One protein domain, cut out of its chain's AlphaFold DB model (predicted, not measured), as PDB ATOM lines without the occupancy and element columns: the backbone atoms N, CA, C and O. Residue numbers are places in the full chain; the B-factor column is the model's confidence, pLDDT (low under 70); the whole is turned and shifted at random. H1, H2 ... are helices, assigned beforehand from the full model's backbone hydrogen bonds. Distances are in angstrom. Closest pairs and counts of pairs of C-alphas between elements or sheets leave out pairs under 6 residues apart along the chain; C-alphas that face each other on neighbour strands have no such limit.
ATOM      1  N   VAL A   2       5.833   4.663 -53.780       71.69
ATOM      2  CA  VAL A   2       6.624   4.099 -54.907       71.69
ATOM      3  C   VAL A   2       6.528   4.941 -56.186       71.69
ATOM      4  O   VAL A   2       7.526   5.210 -56.844       71.69
ATOM      5  N   ALA A   3       5.329   5.436 -56.511       74.44
ATOM      6  CA  ALA A   3       5.153   6.378 -57.618       74.44
ATOM      7  C   ALA A   3       5.954   7.680 -57.416       74.44
ATOM      8  O   ALA A   3       6.561   8.168 -58.364       74.44
ATOM      9  N   ALA A   4       5.999   8.211 -56.190       74.19
ATOM     10  CA  ALA A   4       6.783   9.402 -55.857       74.19
ATOM     11  C   ALA A   4       8.293   9.137 -55.987       74.19
ATOM     12  O   ALA A   4       9.010   9.980 -56.523       74.19
ATOM     13  N   ASP A   5       8.765   7.951 -55.596       74.94
ATOM     14  CA  ASP A   5      10.169   7.558 -55.735       74.94
ATOM     15  C   ASP A   5      10.584   7.423 -57.210       74.94
ATOM     16  O   ASP A   5      11.564   8.022 -57.661       74.94
ATOM     17  N   HIS A   6       9.767   6.749 -58.023       79.00
ATOM     18  CA  HIS A   6       9.994   6.686 -59.467       79.00
ATOM     19  C   HIS A   6       9.989   8.073 -60.119       79.00
ATOM     20  O   HIS A   6      10.848   8.361 -60.956       79.00
ATOM     21  N   LEU A   7       9.066   8.957 -59.727       80.75
ATOM     22  CA  LEU A   7       9.032  10.336 -60.218       80.75
ATOM     23  C   LEU A   7      10.286  11.116 -59.821       80.75
ATOM     24  O   LEU A   7      10.791  11.890 -60.635       80.75
ATOM     25  N   ARG A   8      10.838  10.873 -58.628       77.81
ATOM     26  CA  ARG A   8      12.104  11.462 -58.180       77.81
ATOM     27  C   ARG A   8      13.271  11.013 -59.057       77.81
ATOM     28  O   ARG A   8      14.051  11.854 -59.507       77.81
ATOM     29  N   MET A   9      13.377   9.714 -59.349       79.06
ATOM     30  CA  MET A   9      14.412   9.191 -60.250       79.06
ATOM     31  C   MET A   9      14.302   9.812 -61.647       79.06
ATOM     32  O   MET A   9      15.297  10.282 -62.199       79.06
ATOM     33  N   VAL A  10      13.085   9.881 -62.195       81.94
ATOM     34  CA  VAL A  10      12.822  10.492 -63.507       81.94
ATOM     35  C   VAL A  10      13.144  11.989 -63.495       81.94
ATOM     36  O   VAL A  10      13.766  12.492 -64.429       81.94
ATOM     37  N   CYS A  11      12.794  12.702 -62.422       80.94
ATOM     38  CA  CYS A  11      13.101  14.119 -62.256       80.94
ATOM     39  C   CYS A  11      14.614  14.386 -62.278       80.94
ATOM     40  O   CYS A  11      15.065  15.330 -62.931       80.94
ATOM     41  N   ASN A  12      15.410  13.543 -61.612       78.31
ATOM     42  CA  ASN A  12      16.868  13.683 -61.579       78.31
ATOM     43  C   ASN A  12      17.517  13.469 -62.958       78.31
ATOM     44  O   ASN A  12      18.523  14.108 -63.269       78.31
ATOM     45  N   LEU A  13      16.924  12.615 -63.796       82.88
ATOM     46  CA  LEU A  13      17.421  12.296 -65.138       82.88
ATOM     47  C   LEU A  13      16.961  13.295 -66.214       82.88
ATOM     48  O   LEU A  13      17.591  13.396 -67.265       82.88
ATOM     49  N   HIS A  14      15.889  14.056 -65.974       80.12
ATOM     50  CA  HIS A  14      15.309  14.933 -66.993       80.12
ATOM     51  C   HIS A  14      16.186  16.176 -67.246       80.12
ATOM     52  O   HIS A  14      16.557  16.839 -66.284       80.12
ATOM     53  N   PRO A  15      16.512  16.566 -68.492       75.88
ATOM     54  CA  PRO A  15      17.395  17.711 -68.761       75.88
ATOM     55  C   PRO A  15      16.695  19.082 -68.674       75.88
ATOM     56  O   PRO A  15      17.344  20.092 -68.410       75.88
ATOM     57  N   HIS A  16      15.374  19.144 -68.876       85.50
ATOM     58  CA  HIS A  16      14.619  20.403 -68.902       85.50
ATOM     59  C   HIS A  16      14.126  20.843 -67.514       85.50
ATOM     60  O   HIS A  16      13.375  20.130 -66.850       85.50
ATOM     61  N   GLN A  17      14.483  22.068 -67.106       83.94
ATOM     62  CA  GLN A  17      14.146  22.637 -65.791       83.94
ATOM     63  C   GLN A  17      12.631  22.810 -65.561       83.94
ATOM     64  O   GLN A  17      12.159  22.626 -64.441       83.94
ATOM     65  N   GLY A  18      11.857  23.116 -66.610       85.19
ATOM     66  CA  GLY A  18      10.396  23.255 -66.515       85.19
ATOM     67  C   GLY A  18       9.685  21.935 -66.200       85.19
ATOM     68  O   GLY A  18       8.791  21.900 -65.357       85.19
ATOM     69  N   ASP A  19      10.132  20.840 -66.817       83.88
ATOM     70  CA  ASP A  19       9.589  19.504 -66.553       83.88
ATOM     71  C   ASP A  19      10.018  18.990 -65.178       83.88
ATOM     72  O   ASP A  19       9.213  18.375 -64.484       83.88
ATOM     73  N   ARG A  20      11.240  19.320 -64.726       84.50
ATOM     74  CA  ARG A  20      11.685  19.022 -63.354       84.50
ATOM     75  C   ARG A  20      10.772  19.642 -62.305       84.50
ATOM     76  O   ARG A  20      10.361  18.937 -61.393       84.50
ATOM     77  N   MET A  21      10.405  20.919 -62.446       84.25
ATOM     78  CA  MET A  21       9.498  21.554 -61.480       84.25
ATOM     79  C   MET A  21       8.117  20.890 -61.462       84.25
ATOM     80  O   MET A  21       7.551  20.686 -60.394       84.25
ATOM     81  N   ARG A  22       7.586  20.489 -62.625       86.31
ATOM     82  CA  ARG A  22       6.306  19.763 -62.698       86.31
ATOM     83  C   ARG A  22       6.384  18.379 -62.061       86.31
ATOM     84  O   ARG A  22       5.462  17.991 -61.357       86.31
ATOM     85  N   LEU A  23       7.472  17.647 -62.297       85.81
ATOM     86  CA  LEU A  23       7.698  16.332 -61.696       85.81
ATOM     87  C   LEU A  23       7.904  16.427 -60.180       85.81
ATOM     88  O   LEU A  23       7.374  15.589 -59.458       85.81
ATOM     89  N   GLN A  24       8.599  17.460 -59.694       84.94
ATOM     90  CA  GLN A  24       8.735  17.744 -58.261       84.94
ATOM     91  C   GLN A  24       7.390  18.064 -57.613       84.94
ATOM     92  O   GLN A  24       7.099  17.537 -56.544       84.94
ATOM     93  N   GLN A  25       6.551  18.868 -58.271       88.69
ATOM     94  CA  GLN A  25       5.199  19.140 -57.785       88.69
ATOM     95  C   GLN A  25       4.378  17.848 -57.707       88.69
ATOM     96  O   GLN A  25       3.818  17.540 -56.664       88.69
ATOM     97  N   LEU A  26       4.393  17.034 -58.770       86.88
ATOM     98  CA  LEU A  26       3.682  15.754 -58.798       86.88
ATOM     99  C   LEU A  26       4.173  14.806 -57.689       86.88
ATOM    100  O   LEU A  26       3.384  14.108 -57.059       86.88
ATOM    101  N   GLN A  27       5.485  14.781 -57.442       83.94
ATOM    102  CA  GLN A  27       6.094  14.013 -56.357       83.94
ATOM    103  C   GLN A  27       5.581  14.481 -54.986       83.94
ATOM    104  O   GLN A  27       5.235  13.638 -54.155       83.94
ATOM    105  N   GLN A  28       5.517  15.796 -54.752       84.69
ATOM    106  CA  GLN A  28       4.971  16.370 -53.519       84.69
ATOM    107  C   GLN A  28       3.490  16.032 -53.349       84.69
ATOM    108  O   GLN A  28       3.097  15.615 -52.262       84.69
ATOM    109  N   ASP A  29       2.697  16.108 -54.418       87.31
ATOM    110  CA  ASP A  29       1.276  15.764 -54.386       87.31
ATOM    111  C   ASP A  29       1.080  14.286 -53.994       87.31
ATOM    112  O   ASP A  29       0.286  13.968 -53.108       87.31
ATOM    113  N   PHE A  30       1.864  13.364 -54.567       85.12
ATOM    114  CA  PHE A  30       1.814  11.944 -54.193       85.12
ATOM    115  C   PHE A  30       2.307  11.659 -52.766       85.12
ATOM    116  O   PHE A  30       1.796  10.735 -52.128       85.12
ATOM    117  N   SER A  31       3.300  12.403 -52.267       80.19
ATOM    118  CA  SER A  31       3.723  12.330 -50.859       80.19
ATOM    119  C   SER A  31       2.617  12.848 -49.939       80.19
ATOM    120  O   SER A  31       2.305  12.207 -48.939       80.19
ATOM    121  N   SER A  32       1.968  13.958 -50.299       87.06
ATOM    122  CA  SER A  32       0.841  14.514 -49.550       87.06
ATOM    123  C   SER A  32      -0.309  13.519 -49.460       87.06
ATOM    124  O   SER A  32      -0.777  13.273 -48.359       87.06
ATOM    125  N   ILE A  33      -0.714  12.896 -50.574       87.50
ATOM    126  CA  ILE A  33      -1.786  11.883 -50.586       87.50
ATOM    127  C   ILE A  33      -1.444  10.715 -49.656       87.50
ATOM    128  O   ILE A  33      -2.283  10.279 -48.875       87.50
ATOM    129  N   ALA A  34      -0.202  10.221 -49.706       81.88
ATOM    130  CA  ALA A  34       0.226   9.132 -48.830       81.88
ATOM    131  C   ALA A  34       0.132   9.512 -47.343       81.88
ATOM    132  O   ALA A  34      -0.216   8.667 -46.522       81.88
ATOM    133  N   ARG A  35       0.419  10.773 -47.004       86.00
ATOM    134  CA  ARG A  35       0.292  11.286 -45.637       86.00
ATOM    135  C   ARG A  35      -1.161  11.374 -45.194       86.00
ATOM    136  O   ARG A  35      -1.462  10.911 -44.100       86.00
ATOM    137  N   THR A  36      -2.054  11.904 -46.032       87.50
ATOM    138  CA  THR A  36      -3.485  11.974 -45.704       87.50
ATOM    139  C   THR A  36      -4.068  10.587 -45.481       87.50
ATOM    140  O   THR A  36      -4.721  10.382 -44.470       87.50
ATOM    141  N   CYS A  37      -3.751   9.610 -46.338       83.31
ATOM    142  CA  CYS A  37      -4.250   8.244 -46.166       83.31
ATOM    143  C   CYS A  37      -3.812   7.606 -44.839       83.31
ATOM    144  O   CYS A  37      -4.577   6.856 -44.249       83.31
ATOM    145  N   ILE A  38      -2.586   7.870 -44.369       81.75
ATOM    146  CA  ILE A  38      -2.117   7.336 -43.078       81.75
ATOM    147  C   ILE A  38      -2.791   8.030 -41.895       81.75
ATOM    148  O   ILE A  38      -3.055   7.372 -40.895       81.75
ATOM    149  N   LEU A  39      -3.051   9.333 -41.997       84.06
ATOM    150  CA  LEU A  39      -3.772  10.069 -40.960       84.06
ATOM    151  C   LEU A  39      -5.239   9.625 -40.883       84.06
ATOM    152  O   LEU A  39      -5.724   9.352 -39.796       84.06
ATOM    153  N   GLU A  40      -5.904   9.436 -42.026       83.25
ATOM    154  CA  GLU A  40      -7.264   8.877 -42.084       83.25
ATOM    155  C   GLU A  40      -7.317   7.463 -41.478       83.25
ATOM    156  O   GLU A  40      -8.210   7.146 -40.699       83.25
ATOM    157  N   LEU A  41      -6.309   6.632 -41.763       76.94
ATOM    158  CA  LEU A  41      -6.160   5.308 -41.154       76.94
ATOM    159  C   LEU A  41      -5.964   5.354 -39.629       76.94
ATOM    160  O   LEU A  41      -6.335   4.394 -38.961       76.94
ATOM    161  N   GLU A  42      -5.344   6.407 -39.086       76.69
ATOM    162  CA  GLU A  42      -5.169   6.595 -37.640       76.69
ATOM    163  C   GLU A  42      -6.490   6.992 -36.977       76.69
ATOM    164  O   GLU A  42      -6.879   6.354 -35.998       76.69
ATOM    165  N   ASP A  43      -7.197   7.965 -37.560       74.75
ATOM    166  CA  ASP A  43      -8.499   8.441 -37.082       74.75
ATOM    167  C   ASP A  43      -9.545   7.306 -37.067       74.75
ATOM    168  O   ASP A  43     -10.313   7.175 -36.113       74.75
ATOM    169  N   ASP A  44      -9.531   6.425 -38.074       67.25
ATOM    170  CA  ASP A  44     -10.443   5.274 -38.164       67.25
ATOM    171  C   ASP A  44     -10.135   4.157 -37.143       67.25
ATOM    172  O   ASP A  44     -10.964   3.275 -36.903       67.25
ATOM    173  N   MET A  45      -8.932   4.145 -36.557       63.00
ATOM    174  CA  MET A  45      -8.396   3.002 -35.807       63.00
ATOM    175  C   MET A  45      -7.960   3.337 -34.369       63.00
ATOM    176  O   MET A  45      -7.360   2.475 -33.711       63.00
ATOM    177  N   GLU A  46      -8.298   4.527 -33.847       56.50
ATOM    178  CA  GLU A  46      -7.972   4.985 -32.478       56.50
ATOM    179  C   GLU A  46      -8.367   3.980 -31.371       56.50
ATOM    180  O   GLU A  46      -7.734   3.939 -30.313       56.50
ATOM    181  N   GLU A  47      -9.354   3.103 -31.599       54.34
ATOM    182  CA  GLU A  47      -9.803   2.119 -30.600       54.34
ATOM    183  C   GLU A  47      -9.004   0.803 -30.557       54.34
ATOM    184  O   GLU A  47      -9.174   0.007 -29.625       54.34
ATOM    185  N   ALA A  48      -8.104   0.528 -31.505       48.97
ATOM    186  CA  ALA A  48      -7.573  -0.824 -31.656       48.97
ATOM    187  C   ALA A  48      -6.049  -0.915 -31.463       48.97
ATOM    188  O   ALA A  48      -5.257  -0.485 -32.294       48.97
ATOM    189  N   ARG A  49      -5.606  -1.653 -30.427       51.44
ATOM    190  CA  ARG A  49      -4.205  -2.133 -30.279       51.44
ATOM    191  C   ARG A  49      -3.707  -2.924 -31.503       51.44
ATOM    192  O   ARG A  49      -2.509  -3.169 -31.637       51.44
ATOM    193  N   SER A  50      -4.616  -3.336 -32.388       58.81
ATOM    194  CA  SER A  50      -4.321  -3.937 -33.685       58.81
ATOM    195  C   SER A  50      -3.880  -2.923 -34.745       58.81
ATOM    196  O   SER A  50      -3.303  -3.367 -35.730       58.81
ATOM    197  N   TYR A  51      -4.054  -1.607 -34.561       67.00
ATOM    198  CA  TYR A  51      -3.723  -0.588 -35.564       67.00
ATOM    199  C   TYR A  51      -2.268  -0.644 -36.005       67.00
ATOM    200  O   TYR A  51      -1.999  -0.811 -37.185       67.00
ATOM    201  N   LEU A  52      -1.315  -0.630 -35.072       66.38
ATOM    202  CA  LEU A  52       0.109  -0.696 -35.418       66.38
ATOM    203  C   LEU A  52       0.481  -2.013 -36.110       66.38
ATOM    204  O   LEU A  52       1.385  -2.049 -36.937       66.38
ATOM    205  N   GLN A  53      -0.224  -3.105 -35.799       67.56
ATOM    206  CA  GLN A  53      -0.015  -4.390 -36.463       67.56
ATOM    207  C   GLN A  53      -0.674  -4.443 -37.846       67.56
ATOM    208  O   GLN A  53      -0.112  -5.038 -38.759       67.56
ATOM    209  N   VAL A  54      -1.825  -3.798 -38.025       65.69
ATOM    210  CA  VAL A  54      -2.490  -3.610 -39.319       65.69
ATOM    211  C   VAL A  54      -1.666  -2.679 -40.201       65.69
ATOM    212  O   VAL A  54      -1.469  -2.997 -41.365       65.69
ATOM    213  N   LEU A  55      -1.102  -1.608 -39.647       69.12
ATOM    214  CA  LEU A  55      -0.207  -0.681 -40.327       69.12
ATOM    215  C   LEU A  55       1.094  -1.382 -40.739       69.12
ATOM    216  O   LEU A  55       1.493  -1.292 -41.895       69.12
ATOM    217  N   GLU A  56       1.722  -2.160 -39.848       71.56
ATOM    218  CA  GLU A  56       2.890  -2.987 -40.192       71.56
ATOM    219  C   GLU A  56       2.547  -4.019 -41.280       71.56
ATOM    220  O   GLU A  56       3.295  -4.175 -42.247       71.56
ATOM    221  N   ASN A  57       1.391  -4.681 -41.184       71.00
ATOM    222  CA  ASN A  57       0.916  -5.632 -42.192       71.00
ATOM    223  C   ASN A  57       0.592  -4.957 -43.531       71.00
ATOM    224  O   ASN A  57       0.880  -5.527 -44.576       71.00
ATOM    225  N   ALA A  58       0.030  -3.750 -43.523       66.19
ATOM    226  CA  ALA A  58      -0.257  -2.978 -44.724       66.19
ATOM    227  C   ALA A  58       1.048  -2.538 -45.401       66.19
ATOM    228  O   ALA A  58       1.232  -2.771 -46.594       66.19
ATOM    229  N   LEU A  59       2.001  -2.007 -44.630       68.94
ATOM    230  CA  LEU A  59       3.313  -1.582 -45.125       68.94
ATOM    231  C   LEU A  59       4.145  -2.762 -45.661       68.94
ATOM    232  O   LEU A  59       4.861  -2.601 -46.651       68.94
ATOM    233  N   THR A  60       4.026  -3.950 -45.056       68.31
ATOM    234  CA  THR A  60       4.700  -5.181 -45.518       68.31
ATOM    235  C   THR A  60       3.966  -5.873 -46.672       68.31
ATOM    236  O   THR A  60       4.601  -6.386 -47.589       68.31
ATOM    237  N   GLN A  61       2.631  -5.856 -46.720       67.38
ATOM    238  CA  GLN A  61       1.889  -6.314 -47.902       67.38
ATOM    239  C   GLN A  61       2.224  -5.453 -49.118       67.38
ATOM    240  O   GLN A  61       2.470  -5.985 -50.201       67.38
ATOM    241  N   TRP A  62       2.317  -4.137 -48.934       61.06
ATOM    242  CA  TRP A  62       2.758  -3.224 -49.983       61.06
ATOM    243  C   TRP A  62       4.204  -3.496 -50.412       61.06
ATOM    244  O   TRP A  62       4.515  -3.383 -51.600       61.06
ATOM    245  N   SER A  63       5.066  -3.947 -49.492       61.69
ATOM    246  CA  SER A  63       6.445  -4.321 -49.819       61.69
ATOM    247  C   SER A  63       6.538  -5.517 -50.756       61.69
ATOM    248  O   SER A  63       7.316  -5.493 -51.711       61.69
ATOM    249  N   SER A  64       5.663  -6.509 -50.573       60.03
ATOM    250  CA  SER A  64       5.582  -7.677 -51.457       60.03
ATOM    251  C   SER A  64       5.154  -7.338 -52.892       60.03
ATOM    252  O   SER A  64       5.566  -8.015 -53.832       60.03
ATOM    253  N   LEU A  65       4.370  -6.269 -53.070       54.66
ATOM    254  CA  LEU A  65       3.884  -5.803 -54.373       54.66
ATOM    255  C   LEU A  65       4.895  -4.908 -55.099       54.66
ATOM    256  O   LEU A  65       4.919  -4.887 -56.328       54.66
ATOM    257  N   CYS A  66       5.713  -4.163 -54.351       53.41
ATOM    258  CA  CYS A  66       6.586  -3.116 -54.892       53.41
ATOM    259  C   CYS A  66       8.091  -3.415 -54.778       53.41
ATOM    260  O   CYS A  66       8.897  -2.633 -55.273       53.41
ATOM    261  N   GLY A  67       8.483  -4.540 -54.172       54.41
ATOM    262  CA  GLY A  67       9.882  -4.974 -54.079       54.41
ATOM    263  C   GLY A  67      10.704  -4.327 -52.955       54.41
ATOM    264  O   GLY A  67      11.917  -4.525 -52.937       54.41
ATOM    265  N   GLY A  68      10.085  -3.598 -52.015       62.06
ATOM    266  CA  GLY A  68      10.766  -2.973 -50.867       62.06
ATOM    267  C   GLY A  68       9.805  -2.463 -49.782       62.06
ATOM    268  O   GLY A  68       8.681  -2.073 -50.094       62.06
ATOM    269  N   ASP A  69      10.215  -2.499 -48.502       75.38
ATOM    270  CA  ASP A  69       9.397  -2.032 -47.365       75.38
ATOM    271  C   ASP A  69       9.085  -0.533 -47.519       75.38
ATOM    272  O   ASP A  69       9.974   0.277 -47.768       75.38
ATOM    273  N   CYS A  70       7.820  -0.132 -47.348       76.94
ATOM    274  CA  CYS A  70       7.407   1.267 -47.546       76.94
ATOM    275  C   CYS A  70       8.181   2.259 -46.657       76.94
ATOM    276  O   CYS A  70       8.441   3.383 -47.077       76.94
ATOM    277  N   LEU A  71       8.588   1.834 -45.456       82.56
ATOM    278  CA  LEU A  71       9.445   2.621 -44.564       82.56
ATOM    279  C   LEU A  71      10.862   2.809 -45.125       82.56
ATOM    280  O   LEU A  71      11.411   3.903 -45.023       82.56
ATOM    281  N   ASP A  72      11.433   1.775 -45.748       81.00
ATOM    282  CA  ASP A  72      12.741   1.873 -46.399       81.00
ATOM    283  C   ASP A  72      12.669   2.835 -47.592       81.00
ATOM    284  O   ASP A  72      13.522   3.709 -47.720       81.00
ATOM    285  N   ILE A  73      11.586   2.779 -48.375       81.81
ATOM    286  CA  ILE A  73      11.335   3.716 -49.482       81.81
ATOM    287  C   ILE A  73      11.168   5.155 -48.962       81.81
ATOM    288  O   ILE A  73      11.667   6.092 -49.579       81.81
ATOM    289  N   ALA A  74      10.500   5.366 -47.821       84.31
ATOM    290  CA  ALA A  74      10.403   6.693 -47.194       84.31
ATOM    291  C   ALA A  74      11.782   7.257 -46.831       84.31
ATOM    292  O   ALA A  74      12.059   8.432 -47.089       84.31
ATOM    293  N   VAL A  75      12.642   6.415 -46.249       85.50
ATOM    294  CA  VAL A  75      14.010   6.800 -45.888       85.50
ATOM    295  C   VAL A  75      14.844   7.086 -47.136       85.50
ATOM    296  O   VAL A  75      15.518   8.113 -47.187       85.50
ATOM    297  N   GLU A  76      14.757   6.244 -48.166       81.88
ATOM    298  CA  GLU A  76      15.450   6.445 -49.444       81.88
ATOM    299  C   GLU A  76      14.998   7.732 -50.146       81.88
ATOM    300  O   GLU A  76      15.830   8.497 -50.645       81.88
ATOM    301  N   MET A  77      13.695   8.032 -50.116       78.81
ATOM    302  CA  MET A  77      13.119   9.272 -50.642       78.81
ATOM    303  C   MET A  77      13.497  10.524 -49.842       78.81
ATOM    304  O   MET A  77      13.347  11.628 -50.366       78.81
ATOM    305  N   HIS A  78      14.017  10.368 -48.621       84.50
ATOM    306  CA  HIS A  78      14.210  11.459 -47.667       84.50
ATOM    307  C   HIS A  78      12.890  12.209 -47.371       84.50
ATOM    308  O   HIS A  78      12.864  13.439 -47.281       84.50
ATOM    309  N   ASP A  79      11.774  11.472 -47.250       85.69
ATOM    310  CA  ASP A  79      10.450  12.037 -46.947       85.69
ATOM    311  C   ASP A  79      10.299  12.286 -45.437       85.69
ATOM    312  O   ASP A  79       9.728  11.498 -44.678       85.69
ATOM    313  N   VAL A  80      10.899  13.393 -45.001       86.94
ATOM    314  CA  VAL A  80      10.967  13.828 -43.600       86.94
ATOM    315  C   VAL A  80       9.573  14.091 -43.025       86.94
ATOM    316  O   VAL A  80       9.302  13.737 -41.879       86.94
ATOM    317  N   GLU A  81       8.666  14.649 -43.829       86.81
ATOM    318  CA  GLU A  81       7.303  14.966 -43.399       86.81
ATOM    319  C   GLU A  81       6.511  13.684 -43.123       86.81
ATOM    320  O   GLU A  81       5.893  13.566 -42.065       86.81
ATOM    321  N   PHE A  82       6.594  12.690 -44.015       87.38
ATOM    322  CA  PHE A  82       5.964  11.384 -43.817       87.38
ATOM    323  C   PHE A  82       6.489  10.655 -42.572       87.38
ATOM    324  O   PHE A  82       5.707  10.141 -41.776       87.38
ATOM    325  N   LEU A  83       7.811  10.631 -42.369       88.38
ATOM    326  CA  LEU A  83       8.432   9.953 -41.222       88.38
ATOM    327  C   LEU A  83       8.208  10.682 -39.890       88.38
ATOM    328  O   LEU A  83       8.347  10.075 -38.830       88.38
ATOM    329  N   SER A  84       7.853  11.966 -39.942       89.31
ATOM    330  CA  SER A  84       7.493  12.767 -38.770       89.31
ATOM    331  C   SER A  84       6.023  12.646 -38.356       89.31
ATOM    332  O   SER A  84       5.649  13.193 -37.318       89.31
ATOM    333  N   LEU A  85       5.192  11.931 -39.126       88.75
ATOM    334  CA  LEU A  85       3.796  11.696 -38.765       88.75
ATOM    335  C   LEU A  85       3.705  10.910 -37.440       88.75
ATOM    336  O   LEU A  85       4.362   9.871 -37.319       88.75
ATOM    337  N   PRO A  86       2.862  11.330 -36.474       87.00
ATOM    338  CA  PRO A  86       2.678  10.630 -35.201       87.00
ATOM    339  C   PRO A  86       2.491   9.101 -35.298       87.00
ATOM    340  O   PRO A  86       3.200   8.392 -34.580       87.00
ATOM    341  N   PRO A  87       1.659   8.546 -36.206       84.56
ATOM    342  CA  PRO A  87       1.433   7.101 -36.276       84.56
ATOM    343  C   PRO A  87       2.679   6.358 -36.765       84.56
ATOM    344  O   PRO A  87       2.974   5.254 -36.309       84.56
ATOM    345  N   VAL A  88       3.463   6.985 -37.646       85.62
ATOM    346  CA  VAL A  88       4.723   6.432 -38.158       85.62
ATOM    347  C   VAL A  88       5.810   6.491 -37.084       85.62
ATOM    348  O   VAL A  88       6.530   5.512 -36.884       85.62
ATOM    349  N   VAL A  89       5.899   7.595 -36.336       86.31
ATOM    350  CA  VAL A  89       6.820   7.734 -35.196       86.31
ATOM    351  C   VAL A  89       6.505   6.700 -34.113       86.31
ATOM    352  O   VAL A  89       7.422   6.042 -33.617       86.31
ATOM    353  N   ASN A  90       5.222   6.511 -33.795       83.56
ATOM    354  CA  ASN A  90       4.758   5.498 -32.851       83.56
ATOM    355  C   ASN A  90       5.090   4.090 -33.346       83.56
ATOM    356  O   ASN A  90       5.633   3.304 -32.577       83.56
ATOM    357  N   LEU A  91       4.874   3.790 -34.632       83.44
ATOM    358  CA  LEU A  91       5.257   2.510 -35.232       83.44
ATOM    359  C   LEU A  91       6.766   2.249 -35.137       83.44
ATOM    360  O   LEU A  91       7.169   1.141 -34.798       83.44
ATOM    361  N   ILE A  92       7.613   3.243 -35.414       84.69
ATOM    362  CA  ILE A  92       9.076   3.111 -35.303       84.69
ATOM    363  C   ILE A  92       9.493   2.895 -33.844       84.69
ATOM    364  O   ILE A  92      10.354   2.055 -33.565       84.69
ATOM    365  N   GLY A  93       8.879   3.630 -32.913       80.25
ATOM    366  CA  GLY A  93       9.042   3.415 -31.478       80.25
ATOM    367  C   GLY A  93       8.661   1.990 -31.087       80.25
ATOM    368  O   GLY A  93       9.447   1.293 -30.449       80.25
ATOM    369  N   ASP A  94       7.517   1.514 -31.562       77.31
ATOM    370  CA  ASP A  94       7.038   0.157 -31.347       77.31
ATOM    371  C   ASP A  94       7.993  -0.878 -31.931       77.31
ATOM    372  O   ASP A  94       8.402  -1.773 -31.208       77.31
ATOM    373  N   ILE A  95       8.442  -0.751 -33.182       77.88
ATOM    374  CA  ILE A  95       9.442  -1.649 -33.789       77.88
ATOM    375  C   ILE A  95      10.706  -1.707 -32.925       77.88
ATOM    376  O   ILE A  95      11.289  -2.779 -32.739       77.88
ATOM    377  N   PHE A  96      11.124  -0.574 -32.361       76.12
ATOM    378  CA  PHE A  96      12.264  -0.537 -31.462       76.12
ATOM    379  C   PHE A  96      11.964  -1.200 -30.105       76.12
ATOM    380  O   PHE A  96      12.823  -1.904 -29.584       76.12
ATOM    381  N   HIS A  97      10.765  -1.043 -29.534       68.75
ATOM    382  CA  HIS A  97      10.428  -1.462 -28.164       68.75
ATOM    383  C   HIS A  97       9.603  -2.768 -28.027       68.75
ATOM    384  O   HIS A  97       9.528  -3.302 -26.913       68.75
ATOM    385  N   ARG A  98       9.037  -3.341 -29.107       57.72
ATOM    386  CA  ARG A  98       7.913  -4.321 -29.132       57.72
ATOM    387  C   ARG A  98       8.099  -5.685 -28.453       57.72
ATOM    388  O   ARG A  98       7.256  -6.556 -28.602       57.72
ATOM    389  N   ASN A  99       9.143  -5.908 -27.661       44.62
ATOM    390  CA  ASN A  99       9.261  -7.098 -26.801       44.62
ATOM    391  C   ASN A  99       9.816  -6.820 -25.396       44.62
ATOM    392  O   ASN A  99       9.912  -7.748 -24.595       44.62
TER     393      ASN A  99
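Overview. This is residues 2 to 99 of the 659 residues of a protein of Brandtodinium nutricula (UniProt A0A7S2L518). One long helix, H2, makes the long axis, and H1 folds back along its residues 19 to 31 as a helical hairpin. Past residue 43, the last of H2, the chain turns back through H3, and the short helices H4 and H5 and then H6 lie to one side of H2 and H3, with few contacts among them. The printed part has 98 residues with six named helices, H1 to H6 in that order, and no named strand: the class is all helix, part aligned and part crossed in its helix packing. It is only just compact, close to loose, with a radius of gyration of the C-alphas of 15.1 A, and its spans of 49 by 25 by 21 A make it only just a rod.

Arrangement. H1, residues 2 to 13, and H2, residues 17 to 43, are a hairpin and touch through residues 19 to 31 of H2, opposite ways at a shallow tilt of 17 degrees; their closest C-alphas, of Ala 4 and Gln 27, are 4.7 A apart. H3, residues 51 to 66, is close to H2 but not clearly touching, with the C-alphas of Glu 42 and Tyr 51 closest at 7.6 A. H4, residues 70 to 77, touches residues 59 to 63 of H3 at a steep tilt of 65 degrees, with the C-alphas of Leu 59 and Cys 70 closest at 5.5 A. H4 also touches H1, the same way at a shallow tilt of 18 degrees, with the C-alphas of Asp 5 and Met 77 closest at 6.1 A. H5, residues 80 to 83, only just touches residues 31 to 35 of H2, with 3 pairs of C-alphas within 8 A, the closest being Arg 35 and Phe 82 at 6.0 A. H4 and H5 only just touch, with 3 pairs of C-alphas within 8 A, and only at the corner, where the C-alphas of Ala 74 and Leu 83 are closest at 7.1 A. H6, residues 86 to 97, stands about perpendicular to H3 at 88 degrees. Residues 87 to 91 of H6 only just touch residues 52 to 56 of H3, with 3 pairs of C-alphas within 8 A, the closest being Leu 52 and Leu 91 at 6.1 A. H6 only just touches H2 as well, with 3 pairs, through residue 87 and residues 38 to 42 of H2; the C-alphas of Glu 42 and Pro 87 are closest at 6.8 A. Among the pairs that are apart are H2 and H4. Every O i to N i+4 pair is within hydrogen-bond range in H1, H2, H3, H4 and H6, while H5 is too short for such a pair.

Along the chain. H1 begins at C-alpha 2, (6.624, 4.099, -54.907), and measures 17.0 A. H2 measures 39.2 A and ends at C-alpha 43, (-8.499, 8.441, -37.082). H3 measures 22.1 A and H6 16.0 A, ending at C-alpha 97, (10.428, -1.462, -28.164). H4 measures 10.3 A and H5 5.2 A.

Size, cuts and confidence. The C-alphas farthest apart, of His 16 and Asn 99, are 50.6 A apart. The printed part has no cut and no long link. The mean pLDDT of the printed part is 76.6, with residues 44 to 55, 58 to 68 and 97 to 99 under 70.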